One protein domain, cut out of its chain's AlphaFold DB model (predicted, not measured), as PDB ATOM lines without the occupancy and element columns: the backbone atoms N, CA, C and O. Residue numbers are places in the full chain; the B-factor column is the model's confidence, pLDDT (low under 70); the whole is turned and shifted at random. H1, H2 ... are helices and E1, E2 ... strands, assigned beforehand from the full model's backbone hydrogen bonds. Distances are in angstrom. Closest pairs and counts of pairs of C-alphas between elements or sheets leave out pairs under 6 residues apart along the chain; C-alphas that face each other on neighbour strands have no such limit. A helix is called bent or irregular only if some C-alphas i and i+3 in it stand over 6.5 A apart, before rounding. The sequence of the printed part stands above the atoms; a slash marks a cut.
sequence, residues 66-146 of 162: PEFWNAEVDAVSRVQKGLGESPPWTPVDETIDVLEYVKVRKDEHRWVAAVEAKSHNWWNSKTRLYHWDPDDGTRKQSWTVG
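This is residues 66 to 146 of the 162 residues of an uncharacterized protein of Haloferax sp. MBLA0078 (UniProt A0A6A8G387). A twisted sheet of four antiparallel strands, with two strands sharply bent, has a single helix, H1, packed over one of its faces. After H1 a long link, residues 80 to 95, runs round the E1 side of the sheet before E1 begins. The printed part has 81 residues, with one named helix and four named strands in the order H1, E1, E2, E3, E4; the sheet's order is E1 - E2 - E3 - E4, and the class is mixed, helices and strands. The whole is compact, with a radius of gyration of the C-alphas of 11.9 A and spans of 33 by 27 by 21 A.

H1, residues 66 to 79, is on the sheet formed by E1, residues 96 to 106, E2, residues 111 to 119, E3, residues 127 to 132, and E4, residues 139 to 144. Helix and sheet make two layers, the helix on one face, at a height over the sheet of 7.2 A. H1 lies over E2 and runs only just slantwise to the strands, at 31 degrees to E2 on the local plane. The closest C-alphas of H1 and E1 are those of Ala 75 and Val 102, 5.6 A apart; those of H1 and E2 are Val 76 and Ala 114, 5.5 A apart. In H1, 8 of 10 O i to N i+4 pairs are within hydrogen-bond range. The strands form a meander, each the antiparallel neighbour of the one before. E1 and E2 are a hairpin at 165 degrees, with N 99 and O 116 at 2.8 A. E2 and E3 are a hairpin at 137 degrees, with N 115 and O 128 at 2.8 A. E3 and E4 are a hairpin at 162 degrees, with N 129 and O 143 at 2.8 A. The edge strands E1 and E4 are apart.

H1 begins at C-alpha 66, (1.731, -29.892, -4.571), and is 20.9 A long; it is irregular, with C-alphas 67 and 70 7.4 A apart. E1 begins at C-alpha 96, (7.182, -56.913, 3.059), measures 22.0 A and bends by 88 degrees at residue 99. E2 measures 21.6 A and bends by 68 degrees at residue 116. E3 measures 16.4 A. E4 measures 13.9 A and ends at C-alpha 144, (9.140, -45.036, 5.045).

The two C-alphas farthest apart are those of Glu 108 and Trp 122, 34.7 A. The printed part has no cut. The link from H1 to E1 is long, that from E1 to E2 tight, and those from E2 to E3 and from E3 to E4 short. The mean pLDDT of the printed part is 87.5, and residue 90 and residues 121 to 125 are under 70.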
ATOM      1  N   PRO A  66       2.410 -30.820  -5.479       87.31
ATOM      2  CA  PRO A  66       1.731 -29.892  -4.571       87.31
ATOM      3  C   PRO A  66       0.238 -30.175  -4.366       87.31
ATOM      4  O   PRO A  66      -0.241 -30.236  -3.233       87.31
ATOM      5  N   GLU A  67      -0.479 -30.419  -5.456       88.88
ATOM      6  CA  GLU A  67      -1.918 -30.660  -5.507       88.88
ATOM      7  C   GLU A  67      -2.351 -31.960  -4.810       88.88
ATOM      8  O   GLU A  67      -3.493 -32.073  -4.368       88.88
ATOM      9  N   PHE A  68      -1.441 -32.924  -4.643       90.69
ATOM     10  CA  PHE A  68      -1.719 -34.205  -3.988       90.69
ATOM     11  C   PHE A  68      -1.216 -34.282  -2.546       90.69
ATOM     12  O   PHE A  68      -1.497 -35.256  -1.848       90.69
ATOM     13  N   TRP A  69      -0.516 -33.257  -2.060       92.19
ATOM     14  CA  TRP A  69       0.122 -33.297  -0.747       92.19
ATOM     15  C   TRP A  69      -0.863 -33.554   0.401       92.19
ATOM     16  O   TRP A  69      -0.621 -34.407   1.257       92.19
ATOM     17  N   ASN A  70      -2.002 -32.857   0.405       94.06
ATOM     18  CA  ASN A  70      -3.013 -33.039   1.447       94.06
ATOM     19  C   ASN A  70      -3.621 -34.450   1.414       94.06
ATOM     20  O   ASN A  70      -3.865 -35.021   2.475       94.06
ATOM     21  N   ALA A  71      -3.798 -35.032   0.223       95.12
ATOM     22  CA  ALA A  71      -4.298 -36.396   0.062       95.12
ATOM     23  C   ALA A  71      -3.282 -37.444   0.553       95.12
ATOM     24  O   ALA A  71      -3.657 -38.385   1.248       95.12
ATOM     25  N   GLU A  72      -1.988 -37.267   0.262       95.00
ATOM     26  CA  GLU A  72      -0.930 -38.139   0.792       95.00
ATOM     27  C   GLU A  72      -0.864 -38.082   2.324       95.00
ATOM     28  O   GLU A  72      -0.768 -39.112   2.995       95.00
ATOM     29  N   VAL A  73      -0.947 -36.877   2.890       95.56
ATOM     30  CA  VAL A  73      -0.952 -36.662   4.341       95.56
ATOM     31  C   VAL A  73      -2.164 -37.312   5.009       95.56
ATOM     32  O   VAL A  73      -2.004 -37.923   6.071       95.56
ATOM     33  N   ASP A  74      -3.352 -37.167   4.422       96.62
ATOM     34  CA  ASP A  74      -4.575 -37.798   4.923       96.62
ATOM     35  C   ASP A  74      -4.465 -39.325   4.882       96.62
ATOM     36  O   ASP A  74      -4.667 -39.984   5.902       96.62
ATOM     37  N   ALA A  75      -4.025 -39.885   3.754       96.75
ATOM     38  CA  ALA A  75      -3.862 -41.326   3.596       96.75
ATOM     39  C   ALA A  75      -2.895 -41.918   4.629       96.75
ATOM     40  O   ALA A  75      -3.222 -42.917   5.268       96.75
ATOM     41  N   VAL A  76      -1.748 -41.269   4.873       95.88
ATOM     42  CA  VAL A  76      -0.833 -41.683   5.950       95.88
ATOM     43  C   VAL A  76      -1.536 -41.651   7.307       95.88
ATOM     44  O   VAL A  76      -1.392 -42.591   8.085       95.88
ATOM     45  N   SER A  77      -2.315 -40.606   7.602       96.00
ATOM     46  CA  SER A  77      -3.040 -40.524   8.873       96.00
ATOM     47  C   SER A  77      -4.115 -41.598   9.016       96.00
ATOM     48  O   SER A  77      -4.354 -42.032  10.141       96.00
ATOM     49  N   ARG A  78      -4.800 -41.971   7.934       96.88
ATOM     50  CA  ARG A  78      -5.830 -43.015   7.943       96.88
ATOM     51  C   ARG A  78      -5.217 -44.385   8.199       96.88
ATOM     52  O   ARG A  78      -5.673 -45.077   9.100       96.88
ATOM     53  N   VAL A  79      -4.132 -44.711   7.500       95.25
ATOM     54  CA  VAL A  79      -3.385 -45.960   7.709       95.25
ATOM     55  C   VAL A  79      -2.843 -46.056   9.139       95.25
ATOM     56  O   VAL A  79      -3.023 -47.057   9.818       95.25
ATOM     57  N   GLN A  80      -2.271 -44.975   9.683       92.38
ATOM     58  CA  GLN A  80      -1.804 -44.959  11.080       92.38
ATOM     59  C   GLN A  80      -2.919 -45.174  12.119       92.38
ATOM     60  O   GLN A  80      -2.624 -45.477  13.275       92.38
ATOM     61  N   LYS A  81      -4.185 -44.986  11.730       94.06
ATOM     62  CA  LYS A  81      -5.370 -45.207  12.569       94.06
ATOM     63  C   LYS A  81      -6.039 -46.565  12.317       94.06
ATOM     64  O   LYS A  81      -7.063 -46.819  12.942       94.06
ATOM     65  N   GLY A  82      -5.510 -47.405  11.424       93.38
ATOM     66  CA  GLY A  82      -6.171 -48.653  11.024       93.38
ATOM     67  C   GLY A  82      -7.458 -48.418  10.230       93.38
ATOM     68  O   GLY A  82      -8.430 -49.149  10.387       93.38
ATOM     69  N   LEU A  83      -7.519 -47.318   9.468       95.44
ATOM     70  CA  LEU A  83      -8.664 -46.935   8.628       95.44
ATOM     71  C   LEU A  83      -8.374 -47.175   7.137       95.44
ATOM     72  O   LEU A  83      -8.884 -46.444   6.270       95.44
ATOM     73  N   GLY A  84      -7.491 -48.134   6.856       92.25
ATOM     74  CA  GLY A  84      -7.233 -48.660   5.525       92.25
ATOM     75  C   GLY A  84      -8.211 -49.762   5.125       92.25
ATOM     76  O   GLY A  84      -9.100 -50.164   5.871       92.25
ATOM     77  N   GLU A  85      -8.044 -50.237   3.901       93.62
ATOM     78  CA  GLU A  85      -8.779 -51.368   3.340       93.62
ATOM     79  C   GLU A  85      -7.844 -52.573   3.202       93.62
ATOM     80  O   GLU A  85      -6.622 -52.413   3.134       93.62
ATOM     81  N   SER A  86      -8.400 -53.783   3.106       90.44
ATOM     82  CA  SER A  86      -7.608 -54.968   2.762       90.44
ATOM     83  C   SER A  86      -6.987 -54.801   1.371       90.44
ATOM     84  O   SER A  86      -7.701 -54.436   0.431       90.44
ATOM     85  N   PRO A  87      -5.679 -55.056   1.204       86.69
ATOM     86  CA  PRO A  87      -5.024 -54.858  -0.075       86.69
ATOM     87  C   PRO A  87      -5.561 -55.860  -1.105       86.69
ATOM     88  O   PRO A  87      -5.650 -57.052  -0.814       86.69
ATOM     89  N   PRO A  88      -5.872 -55.422  -2.336       79.06
ATOM     90  CA  PRO A  88      -6.213 -56.339  -3.417       79.06
ATOM     91  C   PRO A  88      -4.985 -57.067  -3.999       79.06
ATOM     92  O   PRO A  88      -5.115 -57.757  -5.006       79.06
ATOM     93  N   TRP A  89      -3.798 -56.915  -3.399       79.25
ATOM     94  CA  TRP A  89      -2.543 -57.550  -3.813       79.25
ATOM     95  C   TRP A  89      -1.774 -58.127  -2.613       79.25
ATOM     96  O   TRP A  89      -1.989 -57.738  -1.465       79.25
ATOM     97  N   THR A  90      -0.880 -59.072  -2.901       66.00
ATOM     98  CA  THR A  90       0.030 -59.751  -1.957       66.00
ATOM     99  C   THR A  90       1.317 -58.899  -1.751       66.00
ATOM    100  O   THR A  90       1.311 -57.747  -2.168       66.00
ATOM    101  N   PRO A  91       2.390 -59.334  -1.056       76.62
ATOM    102  CA  PRO A  91       3.547 -58.492  -0.693       76.62
ATOM    103  C   PRO A  91       4.052 -57.533  -1.795       76.62
ATOM    104  O   PRO A  91       4.141 -57.923  -2.957       76.62
ATOM    105  N   VAL A  92       4.425 -56.285  -1.449       77.19
ATOM    106  CA  VAL A  92       5.003 -55.330  -2.439       77.19
ATOM    107  C   VAL A  92       6.347 -55.838  -2.977       77.19
ATOM    108  O   VAL A  92       6.746 -55.497  -4.090       77.19
ATOM    109  N   ASP A  93       7.052 -56.622  -2.167       78.69
ATOM    110  CA  ASP A  93       8.186 -57.463  -2.536       78.69
ATOM    111  C   ASP A  93       8.287 -58.627  -1.536       78.69
ATOM    112  O   ASP A  93       7.560 -58.655  -0.543       78.69
ATOM    113  N   GLU A  94       9.197 -59.571  -1.772       77.50
ATOM    114  CA  GLU A  94       9.372 -60.776  -0.944       77.50
ATOM    115  C   GLU A  94       9.697 -60.510   0.537       77.50
ATOM    116  O   GLU A  94       9.687 -61.443   1.331       77.50
ATOM    117  N   THR A  95       9.982 -59.262   0.925       81.19
ATOM    118  CA  THR A  95      10.398 -58.901   2.286       81.19
ATOM    119  C   THR A  95       9.336 -58.136   3.082       81.19
ATOM    120  O   THR A  95       9.583 -57.779   4.243       81.19
ATOM    121  N   ILE A  96       8.178 -57.826   2.478       83.44
ATOM    122  CA  ILE A  96       7.182 -56.913   3.059       83.44
ATOM    123  C   ILE A  96       5.745 -57.371   2.801       83.44
ATOM    124  O   ILE A  96       5.229 -57.199   1.698       83.44
ATOM    125  N   ASP A  97       5.033 -57.757   3.859       87.31
ATOM    126  CA  ASP A  97       3.584 -57.976   3.785       87.31
ATOM    127  C   ASP A  97       2.821 -56.652   3.856       87.31
ATOM    128  O   ASP A  97       3.113 -55.813   4.712       87.31
ATOM    129  N   VAL A  98       1.802 -56.486   3.010       90.19
ATOM    130  CA  VAL A  98       0.835 -55.384   3.116       90.19
ATOM    131  C   VAL A  98      -0.326 -55.840   3.988       90.19
ATOM    132  O   VAL A  98      -0.960 -56.849   3.695       90.19
ATOM    133  N   LEU A  99      -0.595 -55.102   5.062       90.50
ATOM    134  CA  LEU A  99      -1.689 -55.392   5.989       90.50
ATOM    135  C   LEU A  99      -2.961 -54.641   5.589       90.50
ATOM    136  O   LEU A  99      -4.040 -55.223   5.538       90.50
ATOM    137  N   GLU A 100      -2.815 -53.360   5.268       93.06
ATOM    138  CA  GLU A 100      -3.889 -52.504   4.773       93.06
ATOM    139  C   GLU A 100      -3.322 -51.378   3.907       93.06
ATOM    140  O   GLU A 100      -2.119 -51.094   3.927       93.06
ATOM    141  N   TYR A 101      -4.188 -50.720   3.142       94.25
ATOM    142  CA  TYR A 101      -3.797 -49.592   2.307       94.25
ATOM    143  C   TYR A 101      -4.885 -48.525   2.190       94.25
ATOM    144  O   TYR A 101      -6.071 -48.780   2.383       94.25
ATOM    145  N   VAL A 102      -4.463 -47.321   1.815       95.81
ATOM    146  CA  VAL A 102      -5.332 -46.226   1.383       95.81
ATOM    147  C   VAL A 102      -4.809 -45.710   0.049       95.81
ATOM    148  O   VAL A 102      -3.668 -45.239  -0.046       95.81
ATOM    149  N   LYS A 103      -5.640 -45.792  -0.999       94.00
ATOM    150  CA  LYS A 103      -5.333 -45.179  -2.300       94.00
ATOM    151  C   LYS A 103      -5.254 -43.668  -2.133       94.00
ATOM    152  O   LYS A 103      -6.164 -43.060  -1.583       94.00
ATOM    153  N   VAL A 104      -4.184 -43.076  -2.653       94.25
ATOM    154  CA  VAL A 104      -4.033 -41.620  -2.728       94.25
ATOM    155  C   VAL A 104      -4.484 -41.134  -4.099       94.25
ATOM    156  O   VAL A 104      -5.344 -40.268  -4.198       94.25
ATOM    157  N   ARG A 105      -3.900 -41.694  -5.167       91.88
ATOM    158  CA  ARG A 105      -4.217 -41.333  -6.557       91.88
ATOM    159  C   ARG A 105      -3.803 -42.426  -7.532       91.88
ATOM    160  O   ARG A 105      -2.903 -43.211  -7.236       91.88
ATOM    161  N   LYS A 106      -4.414 -42.426  -8.712       88.94
ATOM    162  CA  LYS A 106      -3.916 -43.099  -9.915       88.94
ATOM    163  C   LYS A 106      -4.140 -42.152 -11.092       88.94
ATOM    164  O   LYS A 106      -5.281 -41.792 -11.356       88.94
ATOM    165  N   ASP A 107      -3.061 -41.738 -11.740       87.88
ATOM    166  CA  ASP A 107      -3.071 -40.946 -12.975       87.88
ATOM    167  C   ASP A 107      -2.140 -41.576 -14.021       87.88
ATOM    168  O   ASP A 107      -1.553 -42.628 -13.770       87.88
ATOM    169  N   GLU A 108      -2.011 -40.938 -15.187       87.25
ATOM    170  CA  GLU A 108      -1.162 -41.394 -16.300       87.25
ATOM    171  C   GLU A 108       0.334 -41.470 -15.953       87.25
ATOM    172  O   GLU A 108       1.117 -42.063 -16.686       87.25
ATOM    173  N   HIS A 109       0.760 -40.887 -14.829       84.75
ATOM    174  CA  HIS A 109       2.160 -40.898 -14.421       84.75
ATOM    175  C   HIS A 109       2.429 -41.873 -13.284       84.75
ATOM    176  O   HIS A 109       3.490 -42.506 -13.247       84.75
ATOM    177  N   ARG A 110       1.541 -41.932 -12.286       89.19
ATOM    178  CA  ARG A 110       1.749 -42.718 -11.067       89.19
ATOM    179  C   ARG A 110       0.445 -43.215 -10.473       89.19
ATOM    180  O   ARG A 110      -0.544 -42.497 -10.349       89.19
ATOM    181  N   TRP A 111       0.544 -44.410  -9.919       90.19
ATOM    182  CA  TRP A 111      -0.337 -44.878  -8.867       90.19
ATOM    183  C   TRP A 111       0.356 -44.704  -7.506       90.19
ATOM    184  O   TRP A 111       1.541 -45.005  -7.364       90.19
ATOM    185  N   VAL A 112      -0.362 -44.165  -6.516       93.62
ATOM    186  CA  VAL A 112       0.155 -43.849  -5.178       93.62
ATOM    187  C   VAL A 112      -0.777 -44.379  -4.100       93.62
ATOM    188  O   VAL A 112      -1.996 -44.187  -4.166       93.62
ATOM    189  N   ALA A 113      -0.197 -44.992  -3.072       94.31
ATOM    190  CA  ALA A 113      -0.916 -45.415  -1.878       94.31
ATOM    191  C   ALA A 113      -0.054 -45.252  -0.623       94.31
ATOM    192  O   ALA A 113       1.174 -45.378  -0.670       94.31
ATOM    193  N   ALA A 114      -0.727 -45.009   0.501       95.00
ATOM    194  CA  ALA A 114      -0.179 -45.269   1.823       95.00
ATOM    195  C   ALA A 114      -0.528 -46.707   2.209       95.00
ATOM    196  O   ALA A 114      -1.638 -47.162   1.939       95.00
ATOM    197  N   VAL A 115       0.403 -47.421   2.829       93.75
ATOM    198  CA  VAL A 115       0.213 -48.812   3.243       93.75
ATOM    199  C   VAL A 115       0.698 -49.013   4.666       93.75
ATOM    200  O   VAL A 115       1.712 -48.431   5.060       93.75
ATOM    201  N   GLU A 116      -0.007 -49.850   5.416       93.12
ATOM    202  CA  GLU A 116       0.534 -50.480   6.612       93.12
ATOM    203  C   GLU A 116       1.208 -51.775   6.171       93.12
ATOM    204  O   GLU A 116       0.638 -52.592   5.448       93.12
ATOM    205  N   ALA A 117       2.445 -51.950   6.594       89.25
ATOM    206  CA  ALA A 117       3.345 -52.972   6.129       89.25
ATOM    207  C   ALA A 117       4.027 -53.662   7.307       89.25
ATOM    208  O   ALA A 117       4.447 -53.034   8.283       89.25
ATOM    209  N   LYS A 118       4.208 -54.972   7.187       85.69
ATOM    210  CA  LYS A 118       5.014 -55.765   8.107       85.69
ATOM    211  C   LYS A 118       6.281 -56.197   7.381       85.69
ATOM    212  O   LYS A 118       6.245 -57.041   6.496       85.69
ATOM    213  N   SER A 119       7.403 -55.596   7.766       79.81
ATOM    214  CA  SER A 119       8.716 -56.024   7.280       79.81
ATOM    215  C   SER A 119       9.066 -57.372   7.901       79.81
ATOM    216  O   SER A 119       9.042 -57.497   9.129       79.81
ATOM    217  N   HIS A 120       9.435 -58.358   7.082       75.25
ATOM    218  CA  HIS A 120       9.977 -59.637   7.567       75.25
ATOM    219  C   HIS A 120      11.331 -59.442   8.249       75.25
ATOM    220  O   HIS A 120      11.701 -60.180   9.155       75.25
ATOM    221  N   ASN A 121      12.020 -58.367   7.868       63.88
ATOM    222  CA  ASN A 121      13.291 -57.945   8.421       63.88
ATOM    223  C   ASN A 121      13.091 -56.641   9.220       63.88
ATOM    224  O   ASN A 121      12.927 -55.595   8.605       63.88
ATOM    225  N   TRP A 122      13.147 -56.716  10.561       52.78
ATOM    226  CA  TRP A 122      13.510 -55.741  11.635       52.78
ATOM    227  C   TRP A 122      13.535 -54.193  11.460       52.78
ATOM    228  O   TRP A 122      13.797 -53.486  12.430       52.78
ATOM    229  N   TRP A 123      13.195 -53.587  10.323       54.75
ATOM    230  CA  TRP A 123      13.203 -52.133  10.124       54.75
ATOM    231  C   TRP A 123      11.819 -51.504  10.373       54.75
ATOM    232  O   TRP A 123      11.143 -51.038   9.461       54.75
ATOM    233  N   ASN A 124      11.430 -51.524  11.649       61.72
ATOM    234  CA  ASN A 124      10.693 -50.579  12.519       61.72
ATOM    235  C   ASN A 124       9.600 -49.597  12.037       61.72
ATOM    236  O   ASN A 124       9.001 -48.950  12.895       61.72
ATOM    237  N   SER A 125       9.298 -49.423  10.753       68.31
ATOM    238  CA  SER A 125       8.188 -48.552  10.336       68.31
ATOM    239  C   SER A 125       7.158 -49.350   9.567       68.31
ATOM    240  O   SER A 125       7.455 -49.940   8.524       68.31
ATOM    241  N   LYS A 126       5.954 -49.351  10.135       85.75
ATOM    242  CA  LYS A 126       4.817 -50.059   9.582       85.75
ATOM    243  C   LYS A 126       4.147 -49.256   8.472       85.75
ATOM    244  O   LYS A 126       3.815 -49.814   7.444       85.75
ATOM    245  N   THR A 127       4.086 -47.934   8.582       92.94
ATOM    246  CA  THR A 127       3.458 -47.120   7.539       92.94
ATOM    247  C   THR A 127       4.454 -46.698   6.454       92.94
ATOM    248  O   THR A 127       5.520 -46.137   6.733       92.94
ATOM    249  N   ARG A 128       4.107 -46.911   5.186       92.56
ATOM    250  CA  ARG A 128       4.923 -46.524   4.027       92.56
ATOM    251  C   ARG A 128       4.071 -45.872   2.947       92.56
ATOM    252  O   ARG A 128       2.898 -46.178   2.806       92.56
ATOM    253  N   LEU A 129       4.683 -44.991   2.169       93.62
ATOM    254  CA  LEU A 129       4.133 -44.486   0.917       93.62
ATOM    255  C   LEU A 129       4.828 -45.179  -0.252       93.62
ATOM    256  O   LEU A 129       6.038 -45.416  -0.205       93.62
ATOM    257  N   TYR A 130       4.077 -45.466  -1.305       92.75
ATOM    258  CA  TYR A 130       4.589 -46.130  -2.497       92.75
ATOM    259  C   TYR A 130       4.103 -45.447  -3.767       92.75
ATOM    260  O   TYR A 130       2.959 -45.008  -3.854       92.75
ATOM    261  N   HIS A 131       5.009 -45.353  -4.737       91.81
ATOM    262  CA  HIS A 131       4.738 -44.959  -6.110       91.81
ATOM    263  C   HIS A 131       4.938 -46.165  -7.009       91.81
ATOM    264  O   HIS A 131       6.016 -46.766  -6.999       91.81
ATOM    265  N   TRP A 132       3.954 -46.431  -7.849       90.31
ATOM    266  CA  TRP A 132       4.014 -47.441  -8.891       90.31
ATOM    267  C   TRP A 132       3.803 -46.815 -10.260       90.31
ATOM    268  O   TRP A 132       3.211 -45.736 -10.393       90.31
ATOM    269  N   ASP A 133       4.315 -47.505 -11.267       88.69
ATOM    270  CA  ASP A 133       3.899 -47.308 -12.642       88.69
ATOM    271  C   ASP A 133       2.397 -47.609 -12.777       88.69
ATOM    272  O   ASP A 133       1.939 -48.622 -12.237       88.69
ATOM    273  N   PRO A 134       1.605 -46.741 -13.423       86.81
ATOM    274  CA  PRO A 134       0.183 -46.997 -13.601       86.81
ATOM    275  C   PRO A 134      -0.113 -48.134 -14.590       86.81
ATOM    276  O   PRO A 134      -1.198 -48.721 -14.464       86.81
ATOM    277  N   ASP A 135       0.819 -48.435 -15.506       86.56
ATOM    278  CA  ASP A 135       0.630 -49.383 -16.608       86.56
ATOM    279  C   ASP A 135       1.036 -50.802 -16.209       86.56
ATOM    280  O   ASP A 135       0.230 -51.728 -16.282       86.56
ATOM    281  N   ASP A 136       2.276 -50.966 -15.744       86.75
ATOM    282  CA  ASP A 136       2.848 -52.280 -15.421       86.75
ATOM    283  C   ASP A 136       2.839 -52.609 -13.915       86.75
ATOM    284  O   ASP A 136       3.180 -53.720 -13.511       86.75
ATOM    285  N   GLY A 137       2.441 -51.656 -13.063       83.44
ATOM    286  CA  GLY A 137       2.395 -51.843 -11.613       83.44
ATOM    287  C   GLY A 137       3.771 -51.944 -10.946       83.44
ATOM    288  O   GLY A 137       3.849 -52.269  -9.760       83.44
ATOM    289  N   THR A 138       4.868 -51.649 -11.649       87.50
ATOM    290  CA  THR A 138       6.228 -51.713 -11.102       87.50
ATOM    291  C   THR A 138       6.452 -50.597 -10.093       87.50
ATOM    292  O   THR A 138       6.236 -49.414 -10.373       87.50
ATOM    293  N   ARG A 139       6.975 -50.939  -8.911       88.31
ATOM    294  CA  ARG A 139       7.330 -49.955  -7.881       88.31
ATOM    295  C   ARG A 139       8.456 -49.035  -8.365       88.31
ATOM    296  O   ARG A 139       9.580 -49.479  -8.577       88.31
ATOM    297  N   LYS A 140       8.192 -47.729  -8.425       88.75
ATOM    298  CA  LYS A 140       9.180 -46.697  -8.788       88.75
ATOM    299  C   LYS A 140       9.827 -46.037  -7.577       88.75
ATOM    300  O   LYS A 140      11.009 -45.715  -7.621       88.75
ATOM    301  N   GLN A 141       9.067 -45.780  -6.510       89.50
ATOM    302  CA  GLN A 141       9.588 -45.157  -5.288       89.50
ATOM    303  C   GLN A 141       8.873 -45.702  -4.056       89.50
ATOM    304  O   GLN A 141       7.720 -46.125  -4.119       89.50
ATOM    305  N   SER A 142       9.555 -45.641  -2.920       89.81
ATOM    306  CA  SER A 142       8.970 -45.922  -1.616       89.81
ATOM    307  C   SER A 142       9.505 -44.946  -0.585       89.81
ATOM    308  O   SER A 142      10.688 -44.599  -0.614       89.81
ATOM    309  N   TRP A 143       8.661 -44.562   0.362       91.38
ATOM    310  CA  TRP A 143       9.041 -43.718   1.480       91.38
ATOM    311  C   TRP A 143       8.531 -44.281   2.797       91.38
ATOM    312  O   TRP A 143       7.339 -44.482   3.001       91.38
ATOM    313  N   THR A 144       9.453 -44.497   3.724       90.25
ATOM    314  CA  THR A 144       9.140 -45.036   5.045       90.25
ATOM    315  C   THR A 144       8.699 -43.925   5.994       90.25
ATOM    316  O   THR A 144       9.489 -43.025   6.296       90.25
ATOM    317  N   VAL A 145       7.476 -43.985   6.522       90.88
ATOM    318  CA  VAL A 145       6.953 -42.987   7.465       90.88
ATOM    319  C   VAL A 145       7.529 -43.270   8.857       90.88
ATOM    320  O   VAL A 145       7.097 -44.169   9.572       90.88
ATOM    321  N   GLY A 146       8.574 -42.528   9.231       87.94
ATOM    322  CA  GLY A 146       9.288 -42.698  10.505       87.94
ATOM    323  C   GLY A 146       9.034 -41.573  11.512       87.94
ATOM    324  O   GLY A 146       8.246 -40.663  11.268       87.94
TER     325      GLY A 146